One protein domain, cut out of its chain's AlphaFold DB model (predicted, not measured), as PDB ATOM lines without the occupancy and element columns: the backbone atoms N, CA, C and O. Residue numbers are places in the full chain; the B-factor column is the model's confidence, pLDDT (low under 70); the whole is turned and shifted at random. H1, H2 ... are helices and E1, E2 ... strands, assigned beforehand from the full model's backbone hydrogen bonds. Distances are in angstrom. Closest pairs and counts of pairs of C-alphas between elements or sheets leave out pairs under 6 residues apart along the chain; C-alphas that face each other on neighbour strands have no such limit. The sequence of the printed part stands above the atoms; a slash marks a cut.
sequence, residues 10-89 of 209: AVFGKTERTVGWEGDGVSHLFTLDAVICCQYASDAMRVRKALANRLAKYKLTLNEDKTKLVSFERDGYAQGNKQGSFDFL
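AT A GLANCE: This is residues 10 to 89 of the 209 residues of an uncharacterized protein of Gammaproteobacteria bacterium RIFCSPHIGHO2_12_FULL_41_15 (UniProt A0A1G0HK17). A small antiparallel sheet, in the order E2, E1, E3, has the long helix H1 over one face, making two layers. Residues 20 to 26 stick out at one end, residues 75 to 80 at the other. The 80 printed residues include two named helices and four named strands, ordered E1, E2, H1, E3, H2, E4; the class is mixed. The whole is a loose rod, 58 by 23 by 15 A, radius of gyration of the C-alphas 15.9 A.

IN THESE COORDINATES: Find E1, residues 10 to 16, from C-alpha 10 (-39.489, -35.376, 38.022), 19.3 A long. E2 is residues 33 to 38, 16.6 A; E3 is residues 69 to 71. H1, residues 41 to 56, runs 22.7 A. H2 is residues 74 to 78; E4, residues 86 to 88, ends at C-alpha 88 (-38.405, -40.624, 47.633).

HOW THE PARTS SIT: In the hairpin E1 and E2, N 11 and O 36 are within hydrogen-bond range, 2.8 A; beside E3, N 10 and O 70, 3.1 A. H1 is on the sheet, height over the sheet 8.8 A, along the strands; its closest C-alpha pair with E1 is Ala 44 and Val 11, 6.2 A. E2, H1, E3 form a split strand-helix-strand unit, E1 between its strands, crossover right-handed. E4 pairs with no named strand. H2 is not on the sheet. In H1 and H2 every O i to N i+4 pair is within range.

THE WHOLE: The farthest C-alphas, Gly 23 and Gln 79, are 57.9 A apart. The printed part has no cut; links E1 to E2 and H1 to E3 are long. Residues 10 to 32 and 65 to 66 have pLDDT under 70.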
ATOM      1  N   ALA A  10     -38.756 -34.478  37.136       55.16
ATOM      2  CA  ALA A  10     -39.489 -35.376  38.022       55.16
ATOM      3  C   ALA A  10     -40.650 -34.620  38.688       55.16
ATOM      4  O   ALA A  10     -40.439 -33.591  39.337       55.16
ATOM      5  N   VAL A  11     -41.871 -35.134  38.543       52.25
ATOM      6  CA  VAL A  11     -43.048 -34.736  39.319       52.25
ATOM      7  C   VAL A  11     -43.094 -35.620  40.553       52.25
ATOM      8  O   VAL A  11     -43.363 -36.817  40.469       52.25
ATOM      9  N   PHE A  12     -42.826 -35.029  41.710       51.47
ATOM     10  CA  PHE A  12     -43.064 -35.685  42.985       51.47
ATOM     11  C   PHE A  12     -44.504 -35.404  43.405       51.47
ATOM     12  O   PHE A  12     -44.858 -34.241  43.548       51.47
ATOM     13  N   GLY A  13     -45.323 -36.434  43.604       51.16
ATOM     14  CA  GLY A  13     -46.683 -36.304  44.123       51.16
ATOM     15  C   GLY A  13     -46.792 -36.983  45.481       51.16
ATOM     16  O   GLY A  13     -46.541 -38.184  45.585       51.16
ATOM     17  N   LYS A  14     -47.188 -36.232  46.515       52.72
ATOM     18  CA  LYS A  14     -47.658 -36.824  47.774       52.72
ATOM     19  C   LYS A  14     -49.150 -36.577  47.899       52.72
ATOM     20  O   LYS A  14     -49.605 -35.441  47.795       52.72
ATOM     21  N   THR A  15     -49.889 -37.651  48.124       49.22
ATOM     22  CA  THR A  15     -51.336 -37.606  48.345       49.22
ATOM     23  C   THR A  15     -51.635 -37.604  49.836       49.22
ATOM     24  O   THR A  15     -50.981 -38.308  50.613       49.22
ATOM     25  N   GLU A  16     -52.607 -36.794  50.240       49.44
ATOM     26  CA  GLU A  16     -53.163 -36.805  51.590       49.44
ATOM     27  C   GLU A  16     -54.690 -36.821  51.490       49.44
ATOM     28  O   GLU A  16     -55.277 -36.304  50.539       49.44
ATOM     29  N   ARG A  17     -55.336 -37.475  52.456       45.50
ATOM     30  CA  ARG A  17     -56.791 -37.471  52.596       45.50
ATOM     31  C   ARG A  17     -57.140 -36.508  53.720       45.50
ATOM     32  O   ARG A  17     -56.753 -36.756  54.860       45.50
ATOM     33  N   THR A  18     -57.888 -35.453  53.420       44.22
ATOM     34  CA  THR A  18     -58.552 -34.652  54.454       44.22
ATOM     35  C   THR A  18     -59.847 -35.370  54.818       44.22
ATOM     36  O   THR A  18     -60.741 -35.492  53.985       44.22
ATOM     37  N   VAL A  19     -59.933 -35.915  56.030       46.59
ATOM     38  CA  VAL A  19     -61.168 -36.507  56.568       46.59
ATOM     39  C   VAL A  19     -61.756 -35.539  57.589       46.59
ATOM     40  O   VAL A  19     -61.122 -35.261  58.604       46.59
ATOM     41  N   GLY A  20     -62.943 -35.005  57.288       40.25
ATOM     42  CA  GLY A  20     -63.822 -34.384  58.280       40.25
ATOM     43  C   GLY A  20     -64.479 -35.465  59.142       40.25
ATOM     44  O   GLY A  20     -64.718 -36.571  58.657       40.25
ATOM     45  N   TRP A  21     -64.687 -35.160  60.423       36.66
ATOM     46  CA  TRP A  21     -65.207 -36.078  61.438       36.66
ATOM     47  C   TRP A  21     -66.737 -36.138  61.431       36.66
ATOM     48  O   TRP A  21     -67.372 -35.102  61.582       36.66
ATOM     49  N   GLU A  22     -67.286 -37.352  61.372       35.50
ATOM     50  CA  GLU A  22     -68.595 -37.721  61.924       35.50
ATOM     51  C   GLU A  22     -68.530 -39.209  62.332       35.50
ATOM     52  O   GLU A  22     -68.378 -40.082  61.480       35.50
ATOM     53  N   GLY A  23     -68.593 -39.488  63.642       42.03
ATOM     54  CA  GLY A  23     -68.771 -40.836  64.210       42.03
ATOM     55  C   GLY A  23     -67.519 -41.714  64.386       42.03
ATOM     56  O   GLY A  23     -66.499 -41.521  63.726       42.03
ATOM     57  N   ASP A  24     -67.626 -42.688  65.304       46.88
ATOM     58  CA  ASP A  24     -66.598 -43.608  65.842       46.88
ATOM     59  C   ASP A  24     -65.916 -44.528  64.798       46.88
ATOM     60  O   ASP A  24     -66.010 -45.756  64.833       46.88
ATOM     61  N   GLY A  25     -65.204 -43.942  63.835       40.97
ATOM     62  CA  GLY A  25     -64.501 -44.650  62.764       40.97
ATOM     63  C   GLY A  25     -62.978 -44.671  62.931       40.97
ATOM     64  O   GLY A  25     -62.335 -43.646  63.162       40.97
ATOM     65  N   VAL A  26     -62.356 -45.836  62.720       43.50
ATOM     66  CA  VAL A  26     -60.891 -45.974  62.644       43.50
ATOM     67  C   VAL A  26     -60.375 -45.375  61.328       43.50
ATOM     68  O   VAL A  26     -60.595 -45.911  60.240       43.50
ATOM     69  N   SER A  27     -59.632 -44.272  61.414       42.38
ATOM     70  CA  SER A  27     -59.051 -43.602  60.247       42.38
ATOM     71  C   SER A  27     -57.894 -44.401  59.628       42.38
ATOM     72  O   SER A  27     -56.904 -44.729  60.276       42.38
ATOM     73  N   HIS A  28     -58.009 -44.700  58.331       39.94
ATOM     74  CA  HIS A  28     -56.942 -45.303  57.528       39.94
ATOM     75  C   HIS A  28     -56.380 -44.233  56.579       39.94
ATOM     76  O   HIS A  28     -57.036 -43.823  55.619       39.94
ATOM     77  N   LEU A  29     -55.172 -43.743  56.866       46.38
ATOM     78  CA  LEU A  29     -54.441 -42.801  56.013       46.38
ATOM     79  C   LEU A  29     -53.613 -43.578  54.985       46.38
ATOM     80  O   LEU A  29     -52.546 -44.103  55.300       46.38
ATOM     81  N   PHE A  30     -54.081 -43.619  53.739       47.12
ATOM     82  CA  PHE A  30     -53.273 -44.086  52.617       47.12
ATOM     83  C   PHE A  30     -52.438 -42.917  52.093       47.12
ATOM     84  O   PHE A  30     -52.971 -41.991  51.489       47.12
ATOM     85  N   THR A  31     -51.127 -42.942  52.332       51.94
ATOM     86  CA  THR A  31     -50.198 -42.014  51.675       51.94
ATOM     87  C   THR A  31     -49.529 -42.735  50.517       51.94
ATOM     88  O   THR A  31     -48.707 -43.623  50.749       51.94
ATOM     89  N   LEU A  32     -49.849 -42.346  49.286       62.47
ATOM     90  CA  LEU A  32     -49.073 -42.747  48.117       62.47
ATOM     91  C   LEU A  32     -48.054 -41.641  47.835       62.47
ATOM     92  O   LEU A  32     -48.432 -40.493  47.582       62.47
ATOM     93  N   ASP A  33     -46.771 -41.989  47.936       72.25
ATOM     94  CA  ASP A  33     -45.676 -41.195  47.379       72.25
ATOM     95  C   ASP A  33     -45.434 -41.722  45.955       72.25
ATOM     96  O   ASP A  33     -45.216 -42.921  45.775       72.25
ATOM     97  N   ALA A  34     -45.461 -40.845  44.952       75.69
ATOM     98  CA  ALA A  34     -45.200 -41.189  43.555       75.69
ATOM     99  C   ALA A  34     -44.167 -40.236  42.946       75.69
ATOM    100  O   ALA A  34     -44.106 -39.054  43.295       75.69
ATOM    101  N   VAL A  35     -43.364 -40.761  42.023       79.50
ATOM    102  CA  VAL A  35     -42.432 -39.987  41.200       79.50
ATOM    103  C   VAL A  35     -42.740 -40.307  39.748       79.50
ATOM    104  O   VAL A  35     -42.727 -41.473  39.366       79.50
ATOM    105  N   ILE A  36     -43.033 -39.277  38.958       82.12
ATOM    106  CA  ILE A  36     -43.268 -39.400  37.518       82.12
ATOM    107  C   ILE A  36     -42.174 -38.624  36.800       82.12
ATOM    108  O   ILE A  36     -42.024 -37.424  37.015       82.12
ATOM    109  N   CYS A  37     -41.411 -39.299  35.952       81.00
ATOM    110  CA  CYS A  37     -40.374 -38.675  35.144       81.00
ATOM    111  C   CYS A  37     -40.960 -38.248  33.793       81.00
ATOM    112  O   CYS A  37     -41.644 -39.027  33.141       81.00
ATOM    113  N   CYS A  38     -40.711 -37.005  33.390       79.75
ATOM    114  CA  CYS A  38     -41.157 -36.421  32.128       79.75
ATOM    115  C   CYS A  38     -39.947 -35.883  31.358       79.75
ATOM    116  O   CYS A  38     -38.999 -35.365  31.960       79.75
ATOM    117  N   GLN A  39     -39.992 -35.967  30.030       77.94
ATOM    118  CA  GLN A  39     -38.959 -35.397  29.163       77.94
ATOM    119  C   GLN A  39     -39.071 -33.870  29.051       77.94
ATOM    120  O   GLN A  39     -38.058 -33.201  28.904       77.94
ATOM    121  N   TYR A  40     -40.272 -33.295  29.155       76.75
ATOM    122  CA  TYR A  40     -40.480 -31.850  29.039       76.75
ATOM    123  C   TYR A  40     -41.190 -31.276  30.268       76.75
ATOM    124  O   TYR A  40     -42.071 -31.907  30.859       76.75
ATOM    125  N   ALA A  41     -40.836 -30.042  30.636       77.88
ATOM    126  CA  ALA A  41     -41.475 -29.332  31.745       77.88
ATOM    127  C   ALA A  41     -42.971 -29.069  31.480       77.88
ATOM    128  O   ALA A  41     -43.788 -29.143  32.399       77.88
ATOM    129  N   SER A  42     -43.344 -28.819  30.221       82.12
ATOM    130  CA  SER A  42     -44.738 -28.693  29.779       82.12
ATOM    131  C   SER A  42     -45.548 -29.958  30.069       82.12
ATOM    132  O   SER A  42     -46.644 -29.875  30.627       82.12
ATOM    133  N   ASP A  43     -44.992 -31.133  29.776       83.69
ATOM    134  CA  ASP A  43     -45.640 -32.414  30.061       83.69
ATOM    135  C   ASP A  43     -45.735 -32.676  31.557       83.69
ATOM    136  O   ASP A  43     -46.791 -33.077  32.043       83.69
ATOM    137  N   ALA A  44     -44.691 -32.351  32.317       81.81
ATOM    138  CA  ALA A  44     -44.719 -32.449  33.772       81.81
ATOM    139  C   ALA A  44     -45.860 -31.609  34.384       81.81
ATOM    140  O   ALA A  44     -46.564 -32.067  35.291       81.81
ATOM    141  N   MET A  45     -46.107 -30.405  33.851       83.06
ATOM    142  CA  MET A  45     -47.243 -29.565  34.253       83.06
ATOM    143  C   MET A  45     -48.595 -30.174  33.856       83.06
ATOM    144  O   MET A  45     -49.524 -30.189  34.670       83.06
ATOM    145  N   ARG A  46     -48.715 -30.722  32.638       86.50
ATOM    146  CA  ARG A  46     -49.937 -31.406  32.176       86.50
ATOM    147  C   ARG A  46     -50.259 -32.623  33.040       86.50
ATOM    148  O   ARG A  46     -51.399 -32.768  33.480       86.50
ATOM    149  N   VAL A  47     -49.256 -33.449  33.337       84.19
ATOM    150  CA  VAL A  47     -49.373 -34.624  34.207       84.19
ATOM    151  C   VAL A  47     -49.790 -34.211  35.613       84.19
ATOM    152  O   VAL A  47     -50.720 -34.802  36.159       84.19
ATOM    153  N   ARG A  48     -49.181 -33.165  36.191       82.94
ATOM    154  CA  ARG A  48     -49.582 -32.642  37.509       82.94
ATOM    155  C   ARG A  48     -51.065 -32.260  37.530       82.94
ATOM    156  O   ARG A  48     -51.776 -32.664  38.449       82.94
ATOM    157  N   LYS A  49     -51.544 -31.524  36.521       87.12
ATOM    158  CA  LYS A  49     -52.956 -31.116  36.414       87.12
ATOM    159  C   LYS A  49     -53.887 -32.320  36.245       87.12
ATOM    160  O   LYS A  49     -54.901 -32.418  36.933       87.12
ATOM    161  N   ALA A  50     -53.534 -33.260  35.370       88.12
ATOM    162  CA  ALA A  50     -54.315 -34.476  35.150       88.12
ATOM    163  C   ALA A  50     -54.401 -35.343  36.419       88.12
ATOM    164  O   ALA A  50     -55.479 -35.836  36.757       88.12
ATOM    165  N   LEU A  51     -53.292 -35.479  37.153       84.25
ATOM    166  CA  LEU A  51     -53.235 -36.217  38.411       84.25
ATOM    167  C   LEU A  51     -54.099 -35.555  39.490       84.25
ATOM    168  O   LEU A  51     -54.860 -36.254  40.156       84.25
ATOM    169  N   ALA A  52     -54.045 -34.226  39.620       84.19
ATOM    170  CA  ALA A  52     -54.906 -33.474  40.535       84.19
ATOM    171  C   ALA A  52     -56.392 -33.747  40.253       84.19
ATOM    172  O   ALA A  52     -57.141 -34.133  41.151       84.19
ATOM    173  N   ASN A  53     -56.794 -33.650  38.982       87.50
ATOM    174  CA  ASN A  53     -58.168 -33.909  38.555       87.50
ATOM    175  C   ASN A  53     -58.592 -35.362  38.810       87.50
ATOM    176  O   ASN A  53     -59.728 -35.623  39.200       87.50
ATOM    177  N   ARG A  54     -57.692 -36.331  38.590       85.75
ATOM    178  CA  ARG A  54     -57.977 -37.751  38.835       85.75
ATOM    179  C   ARG A  54     -58.144 -38.038  40.324       85.75
ATOM    180  O   ARG A  54     -59.071 -38.755  40.677       85.75
ATOM    181  N   LEU A  55     -57.289 -37.475  41.176       83.94
ATOM    182  CA  LEU A  55     -57.367 -37.625  42.631       83.94
ATOM    183  C   LEU A  55     -58.642 -37.000  43.203       83.94
ATOM    184  O   LEU A  55     -59.287 -37.621  44.048       83.94
ATOM    185  N   ALA A  56     -59.064 -35.849  42.674       86.06
ATOM    186  CA  ALA A  56     -60.303 -35.190  43.083       86.06
ATOM    187  C   ALA A  56     -61.536 -36.098  42.905       86.06
ATOM    188  O   ALA A  56     -62.408 -36.116  43.774       86.06
ATOM    189  N   LYS A  57     -61.573 -36.942  41.857       87.69
ATOM    190  CA  LYS A  57     -62.644 -37.946  41.662       87.69
ATOM    191  C   LYS A  57     -62.744 -38.955  42.813       87.69
ATOM    192  O   LYS A  57     -63.817 -39.494  43.052       87.69
ATOM    193  N   TYR A  58     -61.648 -39.190  43.532       83.75
ATOM    194  CA  TYR A  58     -61.583 -40.083  44.691       83.75
ATOM    195  C   TYR A  58     -61.579 -39.327  46.028       83.75
ATOM    196  O   TYR A  58     -61.231 -39.908  47.055       83.75
ATOM    197  N   LYS A  59     -61.954 -38.037  46.036       83.81
ATOM    198  CA  LYS A  59     -61.910 -37.157  47.221       83.81
ATOM    199  C   LYS A  59     -60.508 -37.081  47.850       83.81
ATOM    200  O   LYS A  59     -60.363 -36.981  49.068       83.81
ATOM    201  N   LEU A  60     -59.473 -37.155  47.013       82.44
ATOM    202  CA  LEU A  60     -58.074 -36.977  47.394       82.44
ATOM    203  C   LEU A  60     -57.542 -35.674  46.805       82.44
ATOM    204  O   LEU A  60     -57.907 -35.286  45.695       82.44
ATOM    205  N   THR A  61     -56.633 -35.027  47.525       78.69
ATOM    206  CA  THR A  61     -55.960 -33.812  47.064       78.69
ATOM    207  C   THR A  61     -54.453 -34.030  47.001       78.69
ATOM    208  O   THR A  61     -53.867 -34.819  47.752       78.69
ATOM    209  N   LEU A  62     -53.806 -33.352  46.050       76.00
ATOM    210  CA  LEU A  62     -52.350 -33.268  46.038       76.00
ATOM    211  C   LEU A  62     -51.909 -32.369  47.187       76.00
ATOM    212  O   LEU A  62     -52.420 -31.263  47.347       76.00
ATOM    213  N   ASN A  63     -50.922 -32.818  47.954       77.12
ATOM    214  CA  ASN A  63     -50.260 -31.950  48.912       77.12
ATOM    215  C   ASN A  63     -49.315 -31.014  48.138       77.12
ATOM    216  O   ASN A  63     -48.255 -31.447  47.675       77.12
ATOM    217  N   GLU A  64     -49.710 -29.753  47.967       71.69
ATOM    218  CA  GLU A  64     -48.959 -28.776  47.168       71.69
ATOM    219  C   GLU A  64     -47.583 -28.452  47.761       71.69
ATOM    220  O   GLU A  64     -46.606 -28.372  47.018       71.69
ATOM    221  N   ASP A  65     -47.468 -28.389  49.091       67.62
ATOM    222  CA  ASP A  65     -46.201 -28.105  49.784       67.62
ATOM    223  C   ASP A  65     -45.119 -29.149  49.487       67.62
ATOM    224  O   ASP A  65     -43.911 -28.872  49.471       67.62
ATOM    225  N   LYS A  66     -45.557 -30.393  49.288       68.31
ATOM    226  CA  LYS A  66     -44.682 -31.536  49.039       68.31
ATOM    227  C   LYS A  66     -44.533 -31.810  47.552       68.31
ATOM    228  O   LYS A  66     -43.486 -32.324  47.169       68.31
ATOM    229  N   THR A  67     -45.517 -31.445  46.733       70.94
ATOM    230  CA  THR A  67     -45.528 -31.699  45.289       70.94
ATOM    231  C   THR A  67     -44.662 -30.682  44.555       70.94
ATOM    232  O   THR A  67     -45.033 -29.521  44.395       70.94
ATOM    233  N   LYS A  68     -43.488 -31.115  44.086       76.50
ATOM    234  CA  LYS A  68     -42.495 -30.232  43.456       76.50
ATOM    235  C   LYS A  68     -42.068 -30.764  42.097       76.50
ATOM    236  O   LYS A  68     -41.925 -31.971  41.911       76.50
ATOM    237  N   LEU A  69     -41.847 -29.828  41.179       81.31
ATOM    238  CA  LEU A  69     -41.135 -30.057  39.927       81.31
ATOM    239  C   LEU A  69     -39.644 -29.920  40.221       81.31
ATOM    240  O   LEU A  69     -39.212 -28.920  40.797       81.31
ATOM    241  N   VAL A  70     -38.868 -30.936  39.865       83.38
ATOM    242  CA  VAL A  70     -37.419 -30.942  40.076       83.38
ATOM    243  C   VAL A  70     -36.739 -31.157  38.734       83.38
ATOM    244  O   VAL A  70     -36.972 -32.181  38.092       83.38
ATOM    245  N   SER A  71     -35.904 -30.197  38.326       83.38
ATOM    246  CA  SER A  71     -35.008 -30.368  37.178       83.38
ATOM    247  C   SER A  71     -33.997 -31.464  37.512       83.38
ATOM    248  O   SER A  71     -33.321 -31.408  38.549       83.38
ATOM    249  N   PHE A  72     -33.987 -32.513  36.694       84.00
ATOM    250  CA  PHE A  72     -33.220 -33.729  36.939       84.00
ATOM    251  C   PHE A  72     -32.678 -34.290  35.623       84.00
ATOM    252  O   PHE A  72     -32.877 -35.453  35.299       84.00
ATOM    253  N   GLU A  73     -31.958 -33.460  34.881       82.88
ATOM    254  CA  GLU A  73     -31.529 -33.718  33.507       82.88
ATOM    255  C   GLU A  73     -30.095 -34.244  33.447       82.88
ATOM    256  O   GLU A  73     -29.179 -33.698  34.078       82.88
ATOM    257  N   ARG A  74     -29.878 -35.278  32.631       82.88
ATOM    258  CA  ARG A  74     -28.550 -35.851  32.396       82.88
ATOM    259  C   ARG A  74     -27.615 -34.862  31.703       82.88
ATOM    260  O   ARG A  74     -26.507 -34.635  32.192       82.88
ATOM    261  N   ASP A  75     -28.059 -34.292  30.585       84.75
ATOM    262  CA  ASP A  75     -27.249 -33.386  29.762       84.75
ATOM    263  C   ASP A  75     -26.960 -32.086  30.490       84.75
ATOM    264  O   ASP A  75     -25.814 -31.642  30.527       84.75
ATOM    265  N   GLY A  76     -27.965 -31.537  31.178       84.38
ATOM    266  CA  GLY A  76     -27.775 -30.386  32.047       84.38
ATOM    267  C   GLY A  76     -26.684 -30.647  33.088       84.38
ATOM    268  O   GLY A  76     -25.785 -29.827  33.252       84.38
ATOM    269  N   TYR A  77     -26.686 -31.810  33.751       87.81
ATOM    270  CA  TYR A  77     -25.596 -32.174  34.663       87.81
ATOM    271  C   TYR A  77     -24.240 -32.313  33.953       87.81
ATOM    272  O   TYR A  77     -23.219 -31.886  34.495       87.81
ATOM    273  N   ALA A  78     -24.212 -32.916  32.760       88.25
ATOM    274  CA  ALA A  78     -22.991 -33.099  31.972       88.25
ATOM    275  C   ALA A  78     -22.361 -31.760  31.551       88.25
ATOM    276  O   ALA A  78     -21.139 -31.635  31.565       88.25
ATOM    277  N   GLN A  79     -23.196 -30.762  31.258       89.00
ATOM    278  CA  GLN A  79     -22.817 -29.388  30.917       89.00
ATOM    279  C   GLN A  79     -22.429 -28.539  32.143       89.00
ATOM    280  O   GLN A  79     -21.993 -27.404  31.993       89.00
ATOM    281  N   GLY A  80     -22.568 -29.074  33.363       88.06
ATOM    282  CA  GLY A  80     -22.257 -28.361  34.604       88.06
ATOM    283  C   GLY A  80     -23.421 -27.553  35.186       88.06
ATOM    284  O   GLY A  80     -23.247 -26.894  36.213       88.06
ATOM    285  N   ASN A  81     -24.619 -27.641  34.603       88.56
ATOM    286  CA  ASN A  81     -25.807 -26.977  35.131       88.56
ATOM    287  C   ASN A  81     -26.229 -27.615  36.457       88.56
ATOM    288  O   ASN A  81     -26.255 -28.842  36.623       88.56
ATOM    289  N   LYS A  82     -26.612 -26.772  37.418       87.12
ATOM    290  CA  LYS A  82     -27.063 -27.220  38.736       87.12
ATOM    291  C   LYS A  82     -28.372 -28.000  38.615       87.12
ATOM    292  O   LYS A  82     -29.418 -27.424  38.342       87.12
ATOM    293  N   GLN A  83     -28.310 -29.294  38.907       87.50
ATOM    294  CA  GLN A  83     -29.489 -30.152  38.979       87.50
ATOM    295  C   GLN A  83     -30.102 -30.166  40.377       87.50
ATOM    296  O   GLN A  83     -29.417 -30.004  41.394       87.50
ATOM    297  N   GLY A  84     -31.410 -30.394  40.421       87.50
ATOM    298  CA  GLY A  84     -32.136 -30.607  41.656       87.50
ATOM    299  C   GLY A  84     -31.858 -31.975  42.283       87.50
ATOM    300  O   GLY A  84     -31.220 -32.863  41.716       87.50
ATOM    301  N   SER A  85     -32.368 -32.149  43.497       89.06
ATOM    302  CA  SER A  85     -32.418 -33.438  44.186       89.06
ATOM    303  C   SER A  85     -33.789 -33.596  44.818       89.06
ATOM    304  O   SER A  85     -34.396 -32.595  45.205       89.06
ATOM    305  N   PHE A  86     -34.266 -34.828  44.946       86.12
ATOM    306  CA  PHE A  86     -35.576 -35.098  45.532       86.12
ATOM    307  C   PHE A  86     -35.526 -36.284  46.487       86.12
ATOM    308  O   PHE A  86     -34.699 -37.185  46.344       86.12
ATOM    309  N   ASP A  87     -36.417 -36.271  47.477       86.56
ATOM    310  CA  ASP A  87     -36.539 -37.344  48.455       86.56
ATOM    311  C   ASP A  87     -37.676 -38.293  48.052       86.56
ATOM    312  O   ASP A  87     -38.814 -37.860  47.922       86.56
ATOM    313  N   PHE A  88     -37.405 -39.593  47.922       84.06
ATOM    314  CA  PHE A  88     -38.405 -40.624  47.633       84.06
ATOM    315  C   PHE A  88     -38.128 -41.901  48.434       84.06
ATOM    316  O   PHE A  88     -36.979 -42.319  48.570       84.06
ATOM    317  N   LEU A  89     -39.170 -42.483  49.043       85.44
ATOM    318  CA  LEU A  89     -39.092 -43.684  49.899       85.44
ATOM    319  C   LEU A  89     -37.972 -43.646  50.960       85.44
ATOM    320  O   LEU A  89     -37.407 -44.657  51.377       85.44
TER     321      LEU A  89